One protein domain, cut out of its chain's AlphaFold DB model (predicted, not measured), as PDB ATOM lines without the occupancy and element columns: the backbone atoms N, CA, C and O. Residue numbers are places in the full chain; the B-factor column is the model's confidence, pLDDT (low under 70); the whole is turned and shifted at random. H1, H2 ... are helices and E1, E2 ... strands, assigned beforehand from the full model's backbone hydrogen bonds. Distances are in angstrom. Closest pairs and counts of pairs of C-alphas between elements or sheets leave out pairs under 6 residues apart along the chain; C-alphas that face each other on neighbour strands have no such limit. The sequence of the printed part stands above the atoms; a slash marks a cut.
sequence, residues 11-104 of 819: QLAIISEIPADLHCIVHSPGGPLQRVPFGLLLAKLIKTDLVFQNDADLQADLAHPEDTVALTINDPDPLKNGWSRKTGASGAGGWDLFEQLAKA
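Overview. This is residues 11 to 104 of the 819 residues of an uncharacterized protein of Sphingomonadales bacterium CG12_big_fil_rev_8_21_14_0_65_65_10 (UniProt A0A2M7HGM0). A small three-stranded sheet, E3, E4 and E5, has H3 over one face, and H2 bridges from it to a separate hairpin of E1 and E2. Residues 11 to 17, of which 11 to 15 belong to H1, stick out. The printed part has 94 residues, with four named helices and five named strands in the order H1 E1 E2 H2 H3 E3 E4 E5 H4, class mixed. It is compact, with a radius of gyration of the C-alphas of 14.1 A and spans of 40 by 35 by 30 A.

Arrangement. H1, residues 11 to 15, touches no helix. E1, residues 23 to 26, and E2, residues 34 to 37, form an antiparallel hairpin; N 24 and O 36 are 2.9 A apart. H2, residues 38 to 47, follows by a tight link. H3 is residues 55 to 60. E3, residues 69 to 72, E4, residues 82 to 87, and E5, residues 94 to 97, form a meander, each strand the antiparallel neighbour of the one before; N 70 and O 84 are 3.0 A apart, N 85 and O 96 2.9 A. H2 only grazes this sheet; its closest C-alpha pair with E3 is Leu 45 and Ala 70, 7.3 A. H3 is on it at a height of 8.2 A, over E4, along the strands at 21 degrees to E4 on the local plane; 2 of its C-alphas fall on E3, only just too few to lie over it. H4, residues 98 to 104, only grazes the sheet. Every O i to N i+4 pair is within hydrogen-bond range in H1, H2, H3 and H4.

Along the chain. C-alpha 11 is at (251.666, 350.200, 182.867) and C-alpha 104 at (237.170, 326.203, 163.451). E4 is 15.8 A long and H2 14.1 A.

Size, cuts and confidence. The printed part has no cut. The C-alphas farthest apart, Gln 11 and Ala 89, are 42.8 A apart. No link is long. pLDDT is under 70 at residues 11 to 20, 22, 25 to 33 and 101 to 104.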
ATOM      1  N   GLN A  11     250.991 350.491 184.133       40.44
ATOM      2  CA  GLN A  11     251.666 350.200 182.867       40.44
ATOM      3  C   GLN A  11     250.684 350.082 181.697       40.44
ATOM      4  O   GLN A  11     251.139 350.073 180.556       40.44
ATOM      5  N   LEU A  12     249.363 350.050 181.934       44.69
ATOM      6  CA  LEU A  12     248.381 349.995 180.847       44.69
ATOM      7  C   LEU A  12     248.556 351.178 179.906       44.69
ATOM      8  O   LEU A  12     248.684 350.942 178.723       44.69
ATOM      9  N   ALA A  13     248.718 352.407 180.396       45.38
ATOM     10  CA  ALA A  13     248.888 353.564 179.515       45.38
ATOM     11  C   ALA A  13     250.134 353.489 178.609       45.38
ATOM     12  O   ALA A  13     250.129 354.118 177.564       45.38
ATOM     13  N   ILE A  14     251.167 352.716 178.977       42.53
ATOM     14  CA  ILE A  14     252.403 352.541 178.191       42.53
ATOM     15  C   ILE A  14     252.308 351.317 177.261       42.53
ATOM     16  O   ILE A  14     252.897 351.310 176.186       42.53
ATOM     17  N   ILE A  15     251.564 350.276 177.652       40.19
ATOM     18  CA  ILE A  15     251.372 349.050 176.852       40.19
ATOM     19  C   ILE A  15     250.142 349.173 175.925       40.19
ATOM     20  O   ILE A  15     250.038 348.467 174.927       40.19
ATOM     21  N   SER A  16     249.219 350.086 176.235       45.03
ATOM     22  CA  SER A  16     247.991 350.387 175.495       45.03
ATOM     23  C   SER A  16     248.028 351.754 174.812       45.03
ATOM     24  O   SER A  16     246.996 352.192 174.299       45.03
ATOM     25  N   GLU A  17     249.164 352.461 174.831       47.72
ATOM     26  CA  GLU A  17     249.345 353.616 173.955       47.72
ATOM     27  C   GLU A  17     249.372 353.074 172.531       47.72
ATOM     28  O   GLU A  17     250.363 352.501 172.086       47.72
ATOM     29  N   ILE A  18     248.235 353.167 171.840       52.59
ATOM     30  CA  ILE A  18     248.152 352.848 170.421       52.59
ATOM     31  C   ILE A  18     249.064 353.854 169.716       52.59
ATOM     32  O   ILE A  18     248.754 355.051 169.750       52.59
ATOM     33  N   PRO A  19     250.180 353.416 169.100       63.41
ATOM     34  CA  PRO A  19     251.075 354.331 168.411       63.41
ATOM     35  C   PRO A  19     250.289 355.174 167.404       63.41
ATOM     36  O   PRO A  19     249.395 354.662 166.726       63.41
ATOM     37  N   ALA A  20     250.590 356.471 167.302       65.12
ATOM     38  CA  ALA A  20     249.864 357.378 166.404       65.12
ATOM     39  C   ALA A  20     249.953 356.951 164.923       65.12
ATOM     40  O   ALA A  20     249.135 357.355 164.098       65.12
ATOM     41  N   ASP A  21     250.937 356.115 164.597       70.81
ATOM     42  CA  ASP A  21     251.185 355.492 163.305       70.81
ATOM     43  C   ASP A  21     250.737 354.021 163.238       70.81
ATOM     44  O   ASP A  21     251.054 353.333 162.262       70.81
ATOM     45  N   LEU A  22     249.977 353.516 164.215       66.88
ATOM     46  CA  LEU A  22     249.390 352.184 164.132       66.88
ATOM     47  C   LEU A  22     248.277 352.182 163.082       66.88
ATOM     48  O   LEU A  22     247.332 352.976 163.119       66.88
ATOM     49  N   HIS A  23     248.389 351.261 162.133       71.12
ATOM     50  CA  HIS A  23     247.392 351.053 161.096       71.12
ATOM     51  C   HIS A  23     246.836 349.640 161.210       71.12
ATOM     52  O   HIS A  23     247.571 348.701 161.507       71.12
ATOM     53  N   CYS A  24     245.551 349.491 160.929       71.19
ATOM     54  CA  CYS A  24     244.948 348.206 160.630       71.19
ATOM     55  C   CYS A  24     244.951 347.997 159.113       71.19
ATOM     56  O   CYS A  24     244.788 348.939 158.332       71.19
ATOM     57  N   ILE A  25     245.162 346.754 158.692       67.81
ATOM     58  CA  ILE A  25     244.929 346.347 157.311       67.81
ATOM     59  C   ILE A  25     243.514 345.786 157.283       67.81
ATOM     60  O   ILE A  25     243.240 344.757 157.896       67.81
ATOM     61  N   VAL A  26     242.605 346.505 156.633       66.69
ATOM     62  CA  VAL A  26     241.215 346.087 156.474       66.69
ATOM     63  C   VAL A  26     241.074 345.461 155.097       66.69
ATOM     64  O   VAL A  26     241.398 346.089 154.086       66.69
ATOM     65  N   HIS A  27     240.582 344.226 155.070       68.31
ATOM     66  CA  HIS A  27     240.230 343.522 153.848       68.31
ATOM     67  C   HIS A  27     238.723 343.279 153.853       68.31
ATOM     68  O   HIS A  27     238.214 342.520 154.675       68.31
ATOM     69  N   SER A  28     238.010 343.950 152.956       56.66
ATOM     70  CA  SER A  28     236.643 343.559 152.618       56.66
ATOM     71  C   SER A  28     236.733 342.474 151.542       56.66
ATOM     72  O   SER A  28     237.540 342.648 150.625       56.66
ATOM     73  N   PRO A  29     235.966 341.372 151.623       52.75
ATOM     74  CA  PRO A  29     235.972 340.341 150.587       52.75
ATOM     75  C   PRO A  29     235.769 340.946 149.183       52.75
ATOM     76  O   PRO A  29     234.745 341.562 148.906       52.75
ATOM     77  N   GLY A  30     236.771 340.813 148.304       54.75
ATOM     78  CA  GLY A  30     236.751 341.361 146.937       54.75
ATOM     79  C   GLY A  30     237.144 342.843 146.795       54.75
ATOM     80  O   GLY A  30     237.189 343.351 145.676       54.75
ATOM     81  N   GLY A  31     237.452 343.540 147.892       58.16
ATOM     82  CA  GLY A  31     237.976 344.910 147.888       58.16
ATOM     83  C   GLY A  31     239.507 344.963 148.006       58.16
ATOM     84  O   GLY A  31     240.119 344.021 148.506       58.16
ATOM     85  N   PRO A  32     240.165 346.063 147.590       61.75
ATOM     86  CA  PRO A  32     241.607 346.214 147.781       61.75
ATOM     87  C   PRO A  32     241.953 346.243 149.274       61.75
ATOM     88  O   PRO A  32     241.196 346.797 150.075       61.75
ATOM     89  N   LEU A  33     243.118 345.706 149.650       66.69
ATOM     90  CA  LEU A  33     243.646 345.860 151.007       66.69
ATOM     91  C   LEU A  33     243.816 347.344 151.329       66.69
ATOM     92  O   LEU A  33     244.572 348.061 150.672       66.69
ATOM     93  N   GLN A  34     243.119 347.811 152.362       73.44
ATOM     94  CA  GLN A  34     243.199 349.196 152.800       73.44
ATOM     95  C   GLN A  34     243.992 349.275 154.095       73.44
ATOM     96  O   GLN A  34     243.588 348.749 155.131       73.44
ATOM     97  N   ARG A  35     245.116 349.991 154.051       79.88
ATOM     98  CA  ARG A  35     245.821 350.418 155.257       79.88
ATOM     99  C   ARG A  35     245.073 351.613 155.845       79.88
ATOM    100  O   ARG A  35     245.155 352.719 155.318       79.88
ATOM    101  N   VAL A  36     244.344 351.396 156.933       75.81
ATOM    102  CA  VAL A  36     243.556 352.434 157.604       75.81
ATOM    103  C   VAL A  36     244.230 352.778 158.934       75.81
ATOM    104  O   VAL A  36     244.555 351.873 159.700       75.81
ATOM    105  N   PRO A  37     244.479 354.062 159.245       78.88
ATOM    106  CA  PRO A  37     244.905 354.462 160.583       78.88
ATOM    107  C   PRO A  37     243.927 353.930 161.630       78.88
ATOM    108  O   PRO A  37     242.714 354.091 161.471       78.88
ATOM    109  N   PHE A  38     244.429 353.326 162.706       71.81
ATOM    110  CA  PHE A  38     243.586 352.659 163.704       71.81
ATOM    111  C   PHE A  38     242.496 353.593 164.265       71.81
ATOM    112  O   PHE A  38     241.335 353.207 164.383       71.81
ATOM    113  N   GLY A  39     242.832 354.870 164.490       71.88
ATOM    114  CA  GLY A  39     241.875 355.892 164.928       71.88
ATOM    115  C   GLY A  39     240.742 356.181 163.932       71.88
ATOM    116  O   GLY A  39     239.633 356.490 164.357       71.88
ATOM    117  N   LEU A  40     240.970 356.039 162.619       71.50
ATOM    118  CA  LEU A  40     239.918 356.197 161.604       71.50
ATOM    119  C   LEU A  40     238.991 354.980 161.534       71.50
ATOM    120  O   LEU A  40     237.799 355.159 161.292       71.50
ATOM    121  N   LEU A  41     239.505 353.766 161.760       70.12
ATOM    122  CA  LEU A  41     238.663 352.573 161.880       70.12
ATOM    123  C   LEU A  41     237.780 352.668 163.129       70.12
ATOM    124  O   LEU A  41     236.566 352.504 163.029       70.12
ATOM    125  N   LEU A  42     238.367 353.024 164.275       71.12
ATOM    126  CA  LEU A  42     237.630 353.213 165.523       71.12
ATOM    127  C   LEU A  42     236.574 354.321 165.386       71.12
ATOM    128  O   LEU A  42     235.423 354.130 165.763       71.12
ATOM    129  N   ALA A  43     236.927 355.456 164.770       72.50
ATOM    130  CA  ALA A  43     235.987 356.545 164.512       72.50
ATOM    131  C   ALA A  43     234.860 356.143 163.547       72.50
ATOM    132  O   ALA A  43     233.735 356.606 163.717       72.50
ATOM    133  N   LYS A  44     235.131 355.289 162.549       70.69
ATOM    134  CA  LYS A  44     234.091 354.745 161.663       70.69
ATOM    135  C   LYS A  44     233.130 353.841 162.425       70.69
ATOM    136  O   LYS A  44     231.934 354.051 162.296       70.69
ATOM    137  N   LEU A  45     233.637 352.920 163.242       72.62
ATOM    138  CA  LEU A  45     232.811 351.994 164.023       72.62
ATOM    139  C   LEU A  45     231.968 352.718 165.074       72.62
ATOM    140  O   LEU A  45     230.792 352.409 165.230       72.62
ATOM    141  N   ILE A  46     232.542 353.729 165.733       78.12
ATOM    142  CA  ILE A  46     231.808 354.615 166.647       78.12
ATOM    143  C   ILE A  46     230.744 355.409 165.878       78.12
ATOM    144  O   ILE A  46     229.638 355.583 166.364       78.12
ATOM    145  N   LYS A  47     231.053 355.890 164.667       77.44
ATOM    146  CA  LYS A  47     230.109 356.663 163.843       77.44
ATOM    147  C   LYS A  47     228.964 355.813 163.279       77.44
ATOM    148  O   LYS A  47     227.924 356.373 162.946       77.44
ATOM    149  N   THR A  48     229.161 354.507 163.119       79.12
ATOM    150  CA  THR A  48     228.146 353.568 162.619       79.12
ATOM    151  C   THR A  48     227.419 352.818 163.735       79.12
ATOM    152  O   THR A  48     226.676 351.900 163.418       79.12
ATOM    153  N   ASP A  49     227.642 353.172 165.006       87.19
ATOM    154  CA  ASP A  49     227.098 352.468 166.176       87.19
ATOM    155  C   ASP A  49     227.395 350.946 166.170       87.19
ATOM    156  O   ASP A  49     226.618 350.147 166.675       87.19
ATOM    157  N   LEU A  50     228.551 350.531 165.622       89.56
ATOM    158  CA  LEU A  50     228.992 349.123 165.529       89.56
ATOM    159  C   LEU A  50     230.021 348.744 166.611       89.56
ATOM    160  O   LEU A  50     230.827 347.825 166.439       89.56
ATOM    161  N   VAL A  51     230.020 349.482 167.722       91.38
ATOM    162  CA  VAL A  51     230.821 349.182 168.913       91.38
ATOM    163  C   VAL A  51     229.873 348.862 170.057       91.38
ATOM    164  O   VAL A  51     229.144 349.735 170.526       91.38
ATOM    165  N   PHE A  52     229.923 347.625 170.535       91.38
ATOM    166  CA  PHE A  52     229.040 347.120 171.576       91.38
ATOM    167  C   PHE A  52     229.803 346.952 172.891       91.38
ATOM    168  O   PHE A  52     230.992 346.620 172.918       91.38
ATOM    169  N   GLN A  53     229.121 347.215 174.009       89.50
ATOM    170  CA  GLN A  53     229.721 347.035 175.330       89.50
ATOM    171  C   GLN A  53     229.876 345.555 175.662       89.50
ATOM    172  O   GLN A  53     230.899 345.181 176.210       89.50
ATOM    173  N   ASN A  54     228.902 344.720 175.313       92.31
ATOM    174  CA  ASN A  54     228.914 343.282 175.560       92.31
ATOM    175  C   ASN A  54     228.282 342.534 174.372       92.31
ATOM    176  O   ASN A  54     227.578 343.121 173.549       92.31
ATOM    177  N   ASP A  55     228.535 341.234 174.290       93.00
ATOM    178  CA  ASP A  55     228.033 340.337 173.250       93.00
ATOM    179  C   ASP A  55     226.508 340.206 173.298       93.00
ATOM    180  O   ASP A  55     225.885 340.063 172.258       93.00
ATOM    181  N   ALA A  56     225.864 340.319 174.464       95.81
ATOM    182  CA  ALA A  56     224.401 340.259 174.524       95.81
ATOM    183  C   ALA A  56     223.745 341.429 173.768       95.81
ATOM    184  O   ALA A  56     222.766 341.213 173.051       95.81
ATOM    185  N   ASP A  57     224.311 342.633 173.878       94.75
ATOM    186  CA  ASP A  57     223.868 343.806 173.119       94.75
ATOM    187  C   ASP A  57     224.123 343.618 171.613       94.75
ATOM    188  O   ASP A  57     223.255 343.933 170.802       94.75
ATOM    189  N   LEU A  58     225.274 343.041 171.243       96.06
ATOM    190  CA  LEU A  58     225.606 342.708 169.853       96.06
ATOM    191  C   LEU A  58     224.619 341.683 169.263       96.06
ATOM    192  O   LEU A  58     224.050 341.906 168.198       96.06
ATOM    193  N   GLN A  59     224.379 340.568 169.957       96.00
ATOM    194  CA  GLN A  59     223.486 339.497 169.502       96.00
ATOM    195  C   GLN A  59     222.016 339.940 169.434       96.00
ATOM    196  O   GLN A  59     221.233 339.347 168.691       96.00
ATOM    197  N   ALA A  60     221.626 340.973 170.184       96.50
ATOM    198  CA  ALA A  60     220.300 341.578 170.081       96.50
ATOM    199  C   ALA A  60     220.148 342.464 168.830       96.50
ATOM    200  O   ALA A  60     219.034 342.611 168.318       96.50
ATOM    201  N   ASP A  61     221.244 343.027 168.317       96.12
ATOM    202  CA  ASP A  61     221.240 343.913 167.156       96.12
ATOM    203  C   ASP A  61     221.460 343.147 165.843       96.12
ATOM    204  O   ASP A  61     222.538 343.121 165.247       96.12
ATOM    205  N   LEU A  62     220.404 342.476 165.376       96.38
ATOM    206  CA  LEU A  62     220.434 341.703 164.131       96.38
ATOM    207  C   LEU A  62     220.039 342.516 162.891       96.38
ATOM    208  O   LEU A  62     220.037 341.968 161.791       96.38
ATOM    209  N   ALA A  63     219.701 343.801 163.029       96.25
ATOM    210  CA  ALA A  63     219.159 344.631 161.946       96.25
ATOM    211  C   ALA A  63     220.217 345.108 160.929       96.25
ATOM    212  O   ALA A  63     219.951 345.995 160.116       96.25
ATOM    213  N   HIS A  64     221.393 344.487 160.914       93.12
ATOM    214  CA  HIS A  64     222.494 344.814 160.014       93.12
ATOM    215  C   HIS A  64     222.544 343.873 158.804       93.12
ATOM    216  O   HIS A  64     222.144 342.714 158.921       93.12
ATOM    217  N   PRO A  65     223.014 344.338 157.632       92.12
ATOM    218  CA  PRO A  65     223.298 343.459 156.500       92.12
ATOM    219  C   PRO A  65     224.274 342.335 156.873       92.12
ATOM    220  O   PRO A  65     225.125 342.511 157.750       92.12
ATOM    221  N   GLU A  66     224.176 341.212 156.161       91.00
ATOM    222  CA  GLU A  66     225.175 340.139 156.217       91.00
ATOM    223  C   GLU A  66     226.586 340.718 155.989       91.00
ATOM    224  O   GLU A  66     226.743 341.676 155.227       91.00
ATOM    225  N   ASP A  67     227.582 340.191 156.704       86.06
ATOM    226  CA  ASP A  67     228.985 340.645 156.776       86.06
ATOM    227  C   ASP A  67     229.288 341.978 157.421       86.06
ATOM    228  O   ASP A  67     230.440 342.429 157.418       86.06
ATOM    229  N   THR A  68     228.298 342.615 158.024       91.12
ATOM    230  CA  THR A  68     228.621 343.750 158.876       91.12
ATOM    231  C   THR A  68     229.619 343.297 159.947       91.12
ATOM    232  O   THR A  68     229.481 342.214 160.516       91.12
ATOM    233  N   VAL A  69     230.659 344.099 160.180       89.06
ATOM    234  CA  VAL A  69     231.692 343.831 161.186       89.06
ATOM    235  C   VAL A  69     231.465 344.754 162.371       89.06
ATOM    236  O   VAL A  69     231.391 345.971 162.201       89.06
ATOM    237  N   ALA A  70     231.389 344.173 163.563       90.88
ATOM    238  CA  ALA A  70     231.220 344.886 164.820       90.88
ATOM    239  C   ALA A  70     232.333 344.526 165.808       90.88
ATOM    240  O   ALA A  70     233.030 343.520 165.644       90.88
ATOM    241  N   LEU A  71     232.507 345.365 166.826       89.75
ATOM    242  CA  LEU A  71     233.519 345.193 167.863       89.75
ATOM    243  C   LEU A  71     232.867 345.186 169.249       89.75
ATOM    244  O   LEU A  71     232.221 346.163 169.629       89.75
ATOM    245  N   THR A  72     233.109 344.129 170.024       91.25
ATOM    246  CA  THR A  72     232.747 344.050 171.446       91.25
ATOM    247  C   THR A  72     233.972 344.369 172.301       91.25
ATOM    248  O   THR A  72     235.014 343.732 172.132       91.25
ATOM    249  N   ILE A  73     233.878 345.361 173.195       87.75
ATOM    250  CA  ILE A  73     235.052 345.896 173.922       87.75
ATOM    251  C   ILE A  73     235.050 345.700 175.445       87.75
ATOM    252  O   ILE A  73     236.078 345.956 176.070       87.75
ATOM    253  N   ASN A  74     233.926 345.327 176.062       84.88
ATOM    254  CA  ASN A  74     233.789 345.311 177.523       84.88
ATOM    255  C   ASN A  74     232.818 344.226 178.041       84.88
ATOM    256  O   ASN A  74     232.104 344.425 179.028       84.88
ATOM    257  N   ASP A  75     232.753 343.084 177.358       91.44
ATOM    258  CA  ASP A  75     231.976 341.941 177.818       91.44
ATOM    259  C   ASP A  75     232.591 341.388 179.118       91.44
ATOM    260  O   ASP A  75     233.822 341.248 179.195       91.44
ATOM    261  N   PRO A  76     231.773 341.074 180.147       85.31
ATOM    262  CA  PRO A  76     232.246 340.440 181.376       85.31
ATOM    263  C   PRO A  76     232.999 339.124 181.152       85.31
ATOM    264  O   PRO A  76     233.829 338.765 181.989       85.31
ATOM    265  N   ASP A  77     232.705 338.402 180.067       87.75
ATOM    266  CA  ASP A  77     233.498 337.278 179.588       87.75
ATOM    267  C   ASP A  77     234.572 337.782 178.605       87.75
ATOM    268  O   ASP A  77     234.258 338.159 177.471       87.75
ATOM    269  N   PRO A  78     235.864 337.751 178.985       79.56
ATOM    270  CA  PRO A  78     236.942 338.215 178.123       79.56
ATOM    271  C   PRO A  78     237.009 337.499 176.771       79.56
ATOM    272  O   PRO A  78     237.543 338.072 175.828       79.56
ATOM    273  N   LEU A  79     236.479 336.273 176.665       82.06
ATOM    274  CA  LEU A  79     236.470 335.491 175.424       82.06
ATOM    275  C   LEU A  79     235.446 335.983 174.397       82.06
ATOM    276  O   LEU A  79     235.473 335.533 173.256       82.06
ATOM    277  N   LYS A  80     234.541 336.874 174.803       84.38
ATOM    278  CA  LYS A  80     233.525 337.482 173.943       84.38
ATOM    279  C   LYS A  80     233.894 338.889 173.479       84.38
ATOM    280  O   LYS A  80     233.172 339.486 172.684       84.38
ATOM    281  N   ASN A  81     235.014 339.418 173.970       81.50
ATOM    282  CA  ASN A  81     235.599 340.649 173.460       81.50
ATOM    283  C   ASN A  81     236.380 340.347 172.188       81.50
ATOM    284  O   ASN A  81     237.182 339.416 172.155       81.50
ATOM    285  N   GLY A  82     236.172 341.156 171.159       85.38
ATOM    286  CA  GLY A  82     236.793 340.939 169.863       85.38
ATOM    287  C   GLY A  82     235.891 341.355 168.718       85.38
ATOM    288  O   GLY A  82     234.857 342.009 168.900       85.38
ATOM    289  N   TRP A  83     236.340 341.015 167.520       87.25
ATOM    290  CA  TRP A  83     235.625 341.327 166.297       87.25
ATOM    291  C   TRP A  83     234.610 340.229 166.020       87.25
ATOM    292  O   TRP A  83     234.943 339.047 166.103       87.25
ATOM    293  N   SER A  84     233.417 340.618 165.585       90.25
ATOM    294  CA  SER A  84     232.383 339.685 165.137       90.25
ATOM    295  C   SER A  84     231.869 340.064 163.754       90.25
ATOM    296  O   SER A  84     231.825 341.245 163.399       90.25
ATOM    297  N   ARG A  85     231.459 339.063 162.974       91.75
ATOM    298  CA  ARG A  85     230.830 339.216 161.655       91.75
ATOM    299  C   ARG A  85     229.361 338.815 161.731       91.75
ATOM    300  O   ARG A  85     229.035 337.773 162.298       91.75
ATOM    301  N   LYS A  86     228.477 339.618 161.140       94.75
ATOM    302  CA  LYS A  86     227.056 339.294 161.013       94.75
ATOM    303  C   LYS A  86     226.873 338.138 160.029       94.75
ATOM    304  O   LYS A  86     227.237 338.276 158.864       94.75
ATOM    305  N   THR A  87     226.257 337.042 160.468       92.75
ATOM    306  CA  THR A  87     225.882 335.914 159.602       92.75
ATOM    307  C   THR A  87     224.376 335.887 159.366       92.75
ATOM    308  O   THR A  87     223.583 336.097 160.288       92.75
ATOM    309  N   GLY A  88     223.961 335.676 158.114       92.19
ATOM    310  CA  GLY A  88     222.567 335.761 157.680       92.19
ATOM    311  C   GLY A  88     222.056 337.185 157.411       92.19
ATOM    312  O   GLY A  88     222.647 338.183 157.822       92.19
ATOM    313  N   ALA A  89     220.926 337.258 156.704       92.19
ATOM    314  CA  ALA A  89     220.300 338.507 156.275       92.19
ATOM    315  C   ALA A  89     219.843 339.400 157.448       92.19
ATOM    316  O   ALA A  89     219.580 338.918 158.549       92.19
ATOM    317  N   SER A  90     219.672 340.700 157.180       95.75
ATOM    318  CA  SER A  90     219.179 341.682 158.159       95.75
ATOM    319  C   SER A  90     217.877 341.226 158.831       95.75
ATOM    320  O   SER A  90     216.910 340.847 158.167       95.75
ATOM    321  N   GLY A  91     217.874 341.244 160.165       96.12
ATOM    322  CA  GLY A  91     216.790 340.765 161.025       96.12
ATOM    323  C   GLY A  91     216.804 339.257 161.324       96.12
ATOM    324  O   GLY A  91     215.939 338.794 162.065       96.12
ATOM    325  N   ALA A  92     217.756 338.491 160.783       93.25
ATOM    326  CA  ALA A  92     217.897 337.047 160.986       93.25
ATOM    327  C   ALA A  92     219.359 336.650 161.275       93.25
ATOM    328  O   ALA A  92     220.266 337.470 161.166       93.25
ATOM    329  N   GLY A  93     219.604 335.389 161.645       93.81
ATOM    330  CA  GLY A  93     220.950 334.858 161.911       93.81
ATOM    331  C   GLY A  93     221.564 335.340 163.233       93.81
ATOM    332  O   GLY A  93     220.830 335.576 164.189       93.81
ATOM    333  N   GLY A  94     222.893 335.464 163.294       95.44
ATOM    334  CA  GLY A  94     223.633 335.825 164.513       95.44
ATOM    335  C   GLY A  94     224.890 336.643 164.223       95.44
ATOM    336  O   GLY A  94     225.041 337.170 163.114       95.44
ATOM    337  N   TRP A  95     225.759 336.763 165.222       95.50
ATOM    338  CA  TRP A  95     227.098 337.333 165.087       95.50
ATOM    339  C   TRP A  95     228.150 336.310 165.506       95.50
ATOM    340  O   TRP A  95     228.106 335.816 166.631       95.50
ATOM    341  N   ASP A  96     229.108 336.038 164.622       90.75
ATOM    342  CA  ASP A  96     230.159 335.046 164.848       90.75
ATOM    343  C   ASP A  96     231.508 335.730 165.091       90.75
ATOM    344  O   ASP A  96     231.943 336.577 164.306       90.75
ATOM    345  N   LEU A  97     232.170 335.363 166.192       86.88
ATOM    346  CA  LEU A  97     233.453 335.932 166.609       86.88
ATOM    347  C   LEU A  97     234.584 335.444 165.684       86.88
ATOM    348  O   LEU A  97     234.739 334.238 165.464       86.88
ATOM    349  N   PHE A  98     235.419 336.357 165.181       79.19
ATOM    350  CA  PHE A  98     236.502 336.031 164.243       79.19
ATOM    351  C   PHE A  98     237.487 334.999 164.812       79.19
ATOM    352  O   PHE A  98     237.931 334.108 164.088       79.19
ATOM    353  N   GLU A  99     237.803 335.059 166.105       74.56
ATOM    354  CA  GLU A  99     238.695 334.105 166.769       74.56
ATOM    355  C   GLU A  99     238.119 332.679 166.791       74.56
ATOM    356  O   GLU A  99     238.869 331.704 166.677       74.56
ATOM    357  N   GLN A 100     236.793 332.537 166.890       73.31
ATOM    358  CA  GLN A 100     236.125 331.233 166.828       73.31
ATOM    359  C   GLN A 100     236.095 330.691 165.398       73.31
ATOM    360  O   GLN A 100     236.367 329.508 165.196       73.31
ATOM    361  N   LEU A 101     235.868 331.560 164.407       67.31
ATOM    362  CA  LEU A 101     235.957 331.202 162.989       67.31
ATOM    363  C   LEU A 101     237.374 330.735 162.621       67.31
ATOM    364  O   LEU A 101     237.549 329.685 162.004       67.31
ATOM    365  N   ALA A 102     238.405 331.457 163.069       63.72
ATOM    366  CA  ALA A 102     239.799 331.082 162.845       63.72
ATOM    367  C   ALA A 102     240.165 329.750 163.524       63.72
ATOM    368  O   ALA A 102     240.904 328.942 162.956       63.72
ATOM    369  N   LYS A 103     239.630 329.494 164.726       68.50
ATOM    370  CA  LYS A 103     239.805 328.210 165.411       68.50
ATOM    371  C   LYS A 103     239.128 327.060 164.661       68.50
ATOM    372  O   LYS A 103     239.765 326.026 164.498       68.50
ATOM    373  N   ALA A 104     237.892 327.235 164.195       66.75
ATOM    374  CA  ALA A 104     237.170 326.203 163.451       66.75
ATOM    375  C   ALA A 104     237.919 325.801 162.170       66.75
ATOM    376  O   ALA A 104     238.165 324.619 161.943       66.75
TER     377      ALA A 104